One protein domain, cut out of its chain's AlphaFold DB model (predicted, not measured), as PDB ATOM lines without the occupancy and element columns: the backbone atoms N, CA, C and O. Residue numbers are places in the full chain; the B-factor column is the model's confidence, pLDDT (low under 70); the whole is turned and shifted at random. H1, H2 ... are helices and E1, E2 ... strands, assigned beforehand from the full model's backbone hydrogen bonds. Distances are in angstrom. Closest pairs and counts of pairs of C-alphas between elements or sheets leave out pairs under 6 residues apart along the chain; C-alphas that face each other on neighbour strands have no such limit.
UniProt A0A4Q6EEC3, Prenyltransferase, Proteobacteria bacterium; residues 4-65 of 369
ATOM      1  N   ARG A   4     -17.684  42.826  52.548       90.62
ATOM      2  CA  ARG A   4     -17.724  42.644  51.096       90.62
ATOM      3  C   ARG A   4     -19.153  42.794  50.609       90.62
ATOM      4  O   ARG A   4     -20.053  42.173  51.166       90.62
ATOM      5  N   ARG A   5     -19.353  43.594  49.563       90.62
ATOM      6  CA  ARG A   5     -20.664  43.798  48.931       90.62
ATOM      7  C   ARG A   5     -20.545  43.609  47.433       90.62
ATOM      8  O   ARG A   5     -19.585  44.086  46.841       90.62
ATOM      9  N   VAL A   6     -21.521  42.948  46.829       89.38
ATOM     10  CA  VAL A   6     -21.637  42.846  45.373       89.38
ATOM     11  C   VAL A   6     -22.788  43.746  44.950       89.38
ATOM     12  O   VAL A   6     -23.894  43.603  45.464       89.38
ATOM     13  N   LEU A   7     -22.501  44.723  44.093       88.62
ATOM     14  CA  LEU A   7     -23.467  45.723  43.640       88.62
ATOM     15  C   LEU A   7     -23.379  45.894  42.119       88.62
ATOM     16  O   LEU A   7     -22.285  45.783  41.561       88.62
ATOM     17  N   PRO A   8     -24.487  46.238  41.441       85.56
ATOM     18  CA  PRO A   8     -24.456  46.529  40.012       85.56
ATOM     19  C   PRO A   8     -23.594  47.764  39.716       85.56
ATOM     20  O   PRO A   8     -23.547  48.709  40.508       85.56
ATOM     21  N   ALA A   9     -22.934  47.795  38.556       81.75
ATOM     22  CA  ALA A   9     -22.047  48.891  38.157       81.75
ATOM     23  C   ALA A   9     -22.731  50.276  38.143       81.75
ATOM     24  O   ALA A   9     -22.095  51.304  38.392       81.75
ATOM     25  N   GLY A  10     -24.041  50.332  37.886       83.38
ATOM     26  CA  GLY A  10     -24.845  51.550  37.937       83.38
ATOM     27  C   GLY A  10     -25.112  52.093  39.343       83.38
ATOM     28  O   GLY A  10     -25.531  53.256  39.449       83.38
ATOM     29  N   HIS A  11     -24.851  51.312  40.398       89.25
ATOM     30  CA  HIS A  11     -25.166  51.660  41.783       89.25
ATOM     31  C   HIS A  11     -24.456  52.961  42.225       89.25
ATOM     32  O   HIS A  11     -23.263  53.132  41.952       89.25
ATOM     33  N   PRO A  12     -25.132  53.880  42.950       92.00
ATOM     34  CA  PRO A  12     -24.546  55.157  43.372       92.00
ATOM     35  C   PRO A  12     -23.227  55.011  44.137       92.00
ATOM     36  O   PRO A  12     -22.267  55.722  43.849       92.00
ATOM     37  N   LEU A  13     -23.151  54.036  45.049       91.81
ATOM     38  CA  LEU A  13     -21.926  53.746  45.797       91.81
ATOM     39  C   LEU A  13     -20.768  53.307  44.889       91.81
ATOM     40  O   LEU A  13     -19.643  53.741  45.101       91.81
ATOM     41  N   VAL A  14     -21.026  52.502  43.851       89.81
ATOM     42  CA  VAL A  14     -19.982  52.097  42.894       89.81
ATOM     43  C   VAL A  14     -19.451  53.325  42.155       89.81
ATOM     44  O   VAL A  14     -18.244  53.544  42.119       89.81
ATOM     45  N   LYS A  15     -20.344  54.191  41.654       89.88
ATOM     46  CA  LYS A  15     -19.967  55.446  40.975       89.88
ATOM     47  C   LYS A  15     -19.195  56.404  41.883       89.88
ATOM     48  O   LYS A  15     -18.290  57.093  41.412       89.88
ATOM     49  N   GLN A  16     -19.560  56.470  43.162       93.25
ATOM     50  CA  GLN A  16     -18.829  57.245  44.159       93.25
ATOM     51  C   GLN A  16     -17.421  56.682  44.332       93.25
ATOM     52  O   GLN A  16     -16.462  57.414  44.118       93.25
ATOM     53  N   VAL A  17     -17.298  55.389  44.645       92.62
ATOM     54  CA  VAL A  17     -16.017  54.724  44.924       92.62
ATOM     55  C   VAL A  17     -15.071  54.773  43.721       92.62
ATOM     56  O   VAL A  17     -13.871  54.975  43.888       92.62
ATOM     57  N   GLN A  18     -15.612  54.679  42.507       90.81
ATOM     58  CA  GLN A  18     -14.858  54.816  41.260       90.81
ATOM     59  C   GLN A  18     -14.247  56.220  41.071       90.81
ATOM     60  O   GLN A  18     -13.263  56.397  40.360       90.81
ATOM     61  N   ARG A  19     -14.820  57.255  41.693       93.69
ATOM     62  CA  ARG A  19     -14.256  58.618  41.681       93.69
ATOM     63  C   ARG A  19     -13.388  58.872  42.905       93.69
ATOM     64  O   ARG A  19     -12.304  59.447  42.795       93.69
ATOM     65  N   ASP A  20     -13.880  58.459  44.062       96.31
ATOM     66  CA  ASP A  20     -13.234  58.590  45.353       96.31
ATOM     67  C   ASP A  20     -13.601  57.399  46.234       96.31
ATOM     68  O   ASP A  20     -14.722  57.273  46.724       96.31
ATOM     69  N   PHE A  21     -12.625  56.526  46.451       95.12
ATOM     70  CA  PHE A  21     -12.794  55.306  47.228       95.12
ATOM     71  C   PHE A  21     -12.980  55.555  48.734       95.12
ATOM     72  O   PHE A  21     -13.157  54.603  49.493       95.12
ATOM     73  N   ARG A  22     -12.880  56.801  49.207       96.38
ATOM     74  CA  ARG A  22     -13.079  57.147  50.618       96.38
ATOM     75  C   ARG A  22     -14.572  57.210  50.925       96.38
ATOM     76  O   ARG A  22     -15.299  58.016  50.351       96.38
ATOM     77  N   VAL A  23     -15.012  56.379  51.862       95.31
ATOM     78  CA  VAL A  23     -16.415  56.270  52.274       95.31
ATOM     79  C   VAL A  23     -16.490  56.339  53.795       95.31
ATOM     80  O   VAL A  23     -15.626  55.805  54.483       95.31
ATOM     81  N   VAL A  24     -17.511  57.008  54.325       93.56
ATOM     82  CA  VAL A  24     -17.832  56.980  55.756       93.56
ATOM     83  C   VAL A  24     -19.093  56.155  55.925       93.56
ATOM     84  O   VAL A  24     -20.114  56.457  55.313       93.56
ATOM     85  N   GLU A  25     -19.025  55.119  56.753       89.69
ATOM     86  CA  GLU A  25     -20.148  54.227  56.999       89.69
ATOM     87  C   GLU A  25     -20.327  54.003  58.496       89.69
ATOM     88  O   GLU A  25     -19.377  53.665  59.202       89.69
ATOM     89  N   LYS A  26     -21.548  54.250  58.993       88.56
ATOM     90  CA  LYS A  26     -21.884  54.193  60.429       88.56
ATOM     91  C   LYS A  26     -20.901  54.996  61.306       88.56
ATOM     92  O   LYS A  26     -20.553  54.578  62.403       88.56
ATOM     93  N   GLY A  27     -20.427  56.139  60.799       90.25
ATOM     94  CA  GLY A  27     -19.476  57.020  61.489       90.25
ATOM     95  C   GLY A  27     -18.000  56.608  61.399       90.25
ATOM     96  O   GLY A  27     -17.148  57.359  61.867       90.25
ATOM     97  N   ALA A  28     -17.666  55.475  60.772       92.38
ATOM     98  CA  ALA A  28     -16.289  55.009  60.621       92.38
ATOM     99  C   ALA A  28     -15.754  55.224  59.186       92.38
ATOM    100  O   ALA A  28     -16.489  55.007  58.218       92.38
ATOM    101  N   PRO A  29     -14.483  55.641  59.012       95.00
ATOM    102  CA  PRO A  29     -13.883  55.836  57.695       95.00
ATOM    103  C   PRO A  29     -13.361  54.523  57.091       95.00
ATOM    104  O   PRO A  29     -12.537  53.815  57.678       95.00
ATOM    105  N   PHE A  30     -13.762  54.260  55.852       95.75
ATOM    106  CA  PHE A  30     -13.326  53.135  55.034       95.75
ATOM    107  C   PHE A  30     -12.679  53.615  53.733       95.75
ATOM    108  O   PHE A  30     -13.013  54.665  53.177       95.75
ATOM    109  N   MET A  31     -11.752  52.812  53.224       95.31
ATOM    110  CA  MET A  31     -11.308  52.866  51.839       95.31
ATOM    111  C   MET A  31     -11.867  51.648  51.121       95.31
ATOM    112  O   MET A  31     -11.593  50.509  51.500       95.31
ATOM    113  N   VAL A  32     -12.678  51.895  50.103       93.75
ATOM    114  CA  VAL A  32     -13.423  50.854  49.409       93.75
ATOM    115  C   VAL A  32     -12.698  50.488  48.124       93.75
ATOM    116  O   VAL A  32     -12.526  51.309  47.230       93.75
ATOM    117  N   ARG A  33     -12.245  49.243  48.024       91.88
ATOM    118  CA  ARG A  33     -11.585  48.730  46.824       91.88
ATOM    119  C   ARG A  33     -12.619  48.142  45.877       91.88
ATOM    120  O   ARG A  33     -13.461  47.357  46.303       91.88
ATOM    121  N   LEU A  34     -12.506  48.473  44.595       88.44
ATOM    122  CA  LEU A  34     -13.271  47.823  43.533       88.44
ATOM    123  C   LEU A  34     -12.522  46.578  43.043       88.44
ATOM    124  O   LEU A  34     -11.324  46.639  42.761       88.44
ATOM    125  N   ARG A  35     -13.240  45.461  42.939       81.94
ATOM    126  CA  ARG A  35     -12.824  44.196  42.322       81.94
ATOM    127  C   ARG A  35     -13.922  43.715  41.370       81.94
ATOM    128  O   ARG A  35     -15.092  44.030  41.569       81.94
ATOM    129  N   GLY A  36     -13.556  42.973  40.335       66.06
ATOM    130  CA  GLY A  36     -14.495  42.463  39.332       66.06
ATOM    131  C   GLY A  36     -13.904  42.488  37.927       66.06
ATOM    132  O   GLY A  36     -12.887  43.140  37.693       66.06
ATOM    133  N   GLU A  37     -14.532  41.756  37.007       53.44
ATOM    134  CA  GLU A  37     -14.061  41.575  35.632       53.44
ATOM    135  C   GLU A  37     -14.121  42.882  34.833       53.44
ATOM    136  O   GLU A  37     -15.114  43.174  34.176       53.44
ATOM    137  N   GLY A  38     -13.055  43.682  34.895       51.94
ATOM    138  CA  GLY A  38     -12.539  44.481  33.778       51.94
ATOM    139  C   GLY A  38     -13.432  45.545  33.127       51.94
ATOM    140  O   GLY A  38     -12.997  46.146  32.148       51.94
ATOM    141  N   ARG A  39     -14.679  45.738  33.577       57.97
ATOM    142  CA  ARG A  39     -15.728  46.457  32.837       57.97
ATOM    143  C   ARG A  39     -16.636  47.229  33.789       57.97
ATOM    144  O   ARG A  39     -17.770  46.843  34.050       57.97
ATOM    145  N   TYR A  40     -16.150  48.355  34.307       52.06
ATOM    146  CA  TYR A  40     -16.973  49.215  35.172       52.06
ATOM    147  C   TYR A  40     -17.947  50.098  34.378       52.06
ATOM    148  O   TYR A  40     -18.972  50.509  34.912       52.06
ATOM    149  N   ARG A  41     -17.623  50.397  33.112       49.09
ATOM    150  CA  ARG A  41     -18.445  51.084  32.098       49.09
ATOM    151  C   ARG A  41     -17.581  51.267  30.852       49.09
ATOM    152  O   ARG A  41     -16.490  51.819  30.948       49.09
ATOM    153  N   SER A  42     -18.054  50.871  29.679       42.59
ATOM    154  CA  SER A  42     -17.383  51.223  28.428       42.59
ATOM    155  C   SER A  42     -18.411  51.405  27.317       42.59
ATOM    156  O   SER A  42     -19.085  50.454  26.939       42.59
ATOM    157  N   ALA A  43     -18.491  52.618  26.761       39.09
ATOM    158  CA  ALA A  43     -19.223  52.906  25.523       39.09
ATOM    159  C   ALA A  43     -18.635  52.176  24.294       39.09
ATOM    160  O   ALA A  43     -19.264  52.142  23.244       39.09
ATOM    161  N   VAL A  44     -17.438  51.588  24.424       40.91
ATOM    162  CA  VAL A  44     -16.765  50.790  23.385       40.91
ATOM    163  C   VAL A  44     -17.295  49.348  23.350       40.91
ATOM    164  O   VAL A  44     -17.113  48.657  22.356       40.91
ATOM    165  N   PHE A  45     -17.976  48.889  24.408       49.38
ATOM    166  CA  PHE A  45     -18.505  47.524  24.509       49.38
ATOM    167  C   PHE A  45     -19.987  47.543  24.924       49.38
ATOM    168  O   PHE A  45     -20.297  47.267  26.084       49.38
ATOM    169  N   PRO A  46     -20.901  47.902  24.002       46.91
ATOM    170  CA  PRO A  46     -22.334  48.012  24.284       46.91
ATOM    171  C   PRO A  46     -23.034  46.663  24.544       46.91
ATOM    172  O   PRO A  46     -24.100  46.653  25.151       46.91
ATOM    173  N   ASP A  47     -22.427  45.531  24.166       49.88
ATOM    174  CA  ASP A  47     -23.096  44.217  24.102       49.88
ATOM    175  C   ASP A  47     -22.990  43.356  25.375       49.88
ATOM    176  O   ASP A  47     -22.971  42.124  25.316       49.88
ATOM    177  N   LEU A  48     -22.906  43.960  26.563       55.22
ATOM    178  CA  LEU A  48     -23.040  43.174  27.792       55.22
ATOM    179  C   LEU A  48     -24.523  42.859  28.037       55.22
ATOM    180  O   LEU A  48     -25.294  43.730  28.425       55.22
ATOM    181  N   ALA A  49     -24.903  41.593  27.843       50.19
ATOM    182  CA  ALA A  49     -26.271  41.095  28.023       50.19
ATOM    183  C   ALA A  49     -26.828  41.255  29.457       50.19
ATOM    184  O   ALA A  49     -28.036  41.154  29.662       50.19
ATOM    185  N   GLN A  50     -25.967  41.497  30.454       62.41
ATOM    186  CA  GLN A  50     -26.336  41.765  31.848       62.41
ATOM    187  C   GLN A  50     -25.476  42.894  32.423       62.41
ATOM    188  O   GLN A  50     -24.297  43.022  32.085       62.41
ATOM    189  N   GLU A  51     -26.061  43.708  33.309       69.25
ATOM    190  CA  GLU A  51     -25.329  44.774  33.997       69.25
ATOM    191  C   GLU A  51     -24.208  44.162  34.864       69.25
ATOM    192  O   GLU A  51     -24.493  43.311  35.713       69.25
ATOM    193  N   PRO A  52     -22.937  44.564  34.669       73.75
ATOM    194  CA  PRO A  52     -21.821  43.947  35.372       73.75
ATOM    195  C   PRO A  52     -21.932  44.148  36.888       73.75
ATOM    196  O   PRO A  52     -22.211  45.248  37.376       73.75
ATOM    197  N   GLN A  53     -21.696  43.068  37.631       80.50
ATOM    198  CA  GLN A  53     -21.676  43.049  39.092       80.50
ATOM    199  C   GLN A  53     -20.264  43.349  39.598       80.50
ATOM    200  O   GLN A  53     -19.288  42.743  39.157       80.50
ATOM    201  N   ILE A  54     -20.154  44.285  40.535       84.31
ATOM    202  CA  ILE A  54     -18.887  44.778  41.073       84.31
ATOM    203  C   ILE A  54     -18.761  44.372  42.536       84.31
ATOM    204  O   ILE A  54     -19.675  44.600  43.327       84.31
ATOM    205  N   LEU A  55     -17.613  43.808  42.912       88.12
ATOM    206  CA  LEU A  55     -17.265  43.507  44.295       88.12
ATOM    207  C   LEU A  55     -16.604  44.733  44.937       88.12
ATOM    208  O   LEU A  55     -15.572  45.219  44.479       88.12
ATOM    209  N   LEU A  56     -17.184  45.207  46.032       90.94
ATOM    210  CA  LEU A  56     -16.647  46.260  46.879       90.94
ATOM    211  C   LEU A  56     -16.052  45.611  48.126       90.94
ATOM    212  O   LEU A  56     -16.759  44.921  48.861       90.94
ATOM    213  N   GLU A  57     -14.769  45.848  48.379       92.88
ATOM    214  CA  GLU A  57     -14.111  45.458  49.627       92.88
ATOM    215  C   GLU A  57     -13.914  46.685  50.514       92.88
ATOM    216  O   GLU A  57     -13.171  47.602  50.162       92.88
ATOM    217  N   PHE A  58     -14.552  46.694  51.680       94.31
ATOM    218  CA  PHE A  58     -14.432  47.767  52.657       94.31
ATOM    219  C   PHE A  58     -13.238  47.498  53.561       94.31
ATOM    220  O   PHE A  58     -13.216  46.528  54.323       94.31
ATOM    221  N   ILE A  59     -12.237  48.370  53.473       94.56
ATOM    222  CA  ILE A  59     -11.008  48.278  54.253       94.56
ATOM    223  C   ILE A  59     -11.003  49.448  55.240       94.56
ATOM    224  O   ILE A  59     -11.085  50.597  54.796       94.56
ATOM    225  N   PRO A  60     -10.921  49.214  56.563       94.44
ATOM    226  CA  PRO A  60     -10.766  50.296  57.530       94.44
ATOM    227  C   PRO A  60      -9.612  51.218  57.129       94.44
ATOM    228  O   PRO A  60      -8.520  50.739  56.823       94.44
ATOM    229  N   ALA A  61      -9.833  52.536  57.122       91.69
ATOM    230  CA  ALA A  61      -8.857  53.477  56.567       91.69
ATOM    231  C   ALA A  61      -7.478  53.401  57.252       91.69
ATOM    232  O   ALA A  61      -6.457  53.588  56.594       91.69
ATOM    233  N   ALA A  62      -7.449  53.062  58.545       92.25
ATOM    234  CA  ALA A  62      -6.225  52.875  59.323       92.25
ATOM    235  C   ALA A  62      -5.367  51.674  58.869       92.25
ATOM    236  O   ALA A  62      -4.181  51.629  59.174       92.25
ATOM    237  N   LEU A  63      -5.945  50.710  58.143       92.56
ATOM    238  CA  LEU A  63      -5.252  49.500  57.687       92.56
ATOM    239  C   LEU A  63      -4.662  49.629  56.278       92.56
ATOM    240  O   LEU A  63      -3.995  48.706  55.815       92.56
ATOM    241  N   VAL A  64      -4.911  50.735  55.569       90.56
ATOM    242  CA  VAL A  64      -4.353  50.941  54.227       90.56
ATOM    243  C   VAL A  64      -2.986  51.619  54.348       90.56
ATOM    244  O   VAL A  64      -2.938  52.810  54.667       90.56
ATOM    245  N   PRO A  65      -1.874  50.916  54.053       90.50
ATOM    246  CA  PRO A  65      -0.555  51.526  54.081       90.50
ATOM    247  C   PRO A  65      -0.477  52.605  53.001       90.50
ATOM    248  O   PRO A  65      -0.713  52.351  51.813       90.50
TER     249      PRO A  65
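Overview. This is residues 4 to 65 of the 369 residues of the protein "Prenyltransferase" of Proteobacteria bacterium (UniProt A0A4Q6EEC3). A four-stranded antiparallel sheet, strongly twisted and curled like part of a barrel, has one short helix, H1, packed on it near all four strands. Beyond one end of this body a long loop between E3 and E4 reaches away, and its residues 42 to 47 stick out free. The printed part has 62 residues with one named helix and four named strands, in the order E1, H1, E2, E3, E4 along the chain; the sheet's order is E1, E4, E3, E2, and the class is mixed, helices and strands. The whole is only just loose, close to compact, with a radius of gyration of the C-alphas of 12.8 A, and its outline is elongated, the C-alphas spanning 40 by 22 by 18 A.

Arrangement. The two inner strands of the sheet are E3, residues 28 to 35, and E4, residues 53 to 60. They are antiparallel, with 144 degrees between their directions, and form a hairpin across a long link. The C-alphas of Val 32 and Phe 58 face each other at 4.6 A, and N 33 and O 57 are within hydrogen-bond range at 2.8 A, as are N 57 and O 33 at 2.9 A. On the other side of E4 from E3 is the edge strand E1, residues 4 to 8, antiparallel to E4 at 146 degrees. Here N 7 and O 54 are 2.9 A apart and N 54 and O 7 are 2.8 A apart, both within hydrogen-bond range. The other edge strand is E2, residues 22 to 25, antiparallel to E3 at 123 degrees and a hairpin with it. N 23 and O 30 are within hydrogen-bond range at 2.9 A, and N 30 and O 23 at 2.8 A. E2, E3 and E4 make a meander, each strand the antiparallel neighbour of the one before. E1 and E2 are apart. From edge to edge the strands' lines turn by 73 degrees and the way across the sheet turns by 108 degrees. The helix H1, residues 12 to 19, is on the sheet at a height over the sheet of 5.7 A, over none of the strands. Its closest C-alphas to E3 are those of Val 17 and Val 32, 6.5 A apart. To E1 the closest C-alphas are those of Val 14 and Leu 7, 7.3 A apart. In H1 every O i to N i+4 pair is within hydrogen-bond range.

Along the chain. E3, from Ala 28 to Arg 35, measures 21.5 A from first to last C-alpha, and E4, from Gln 53 to Pro 60, measures 22.6 A. E4 ends with C-alpha 60 at (-10.766, 50.296, 57.530). E1, from Arg 4 to Pro 8, begins with C-alpha 4 at (-17.724, 42.644, 51.096) and is 13.5 A long. H1, from Pro 12 to Arg 19, is 11.0 A long and begins with C-alpha 12 at (-24.546, 55.157, 43.372). E2, from Arg 22 to Glu 25, is 10.0 A long.

Size, cuts and confidence. The two C-alphas farthest apart are those of Asp 47 and Ala 62, at 40.0 A, while the first and last printed C-alphas, of Arg 4 and Pro 65, are 19.6 A apart. The printed part has no cut. The links E1 to H1, H1 to E2 and E2 to E3 are tight; the link E3 to E4 is long, with 17 residues, 36 to 52. The mean pLDDT of the printed part is 80.7, and residues 36 to 51, in that long link, are under 70.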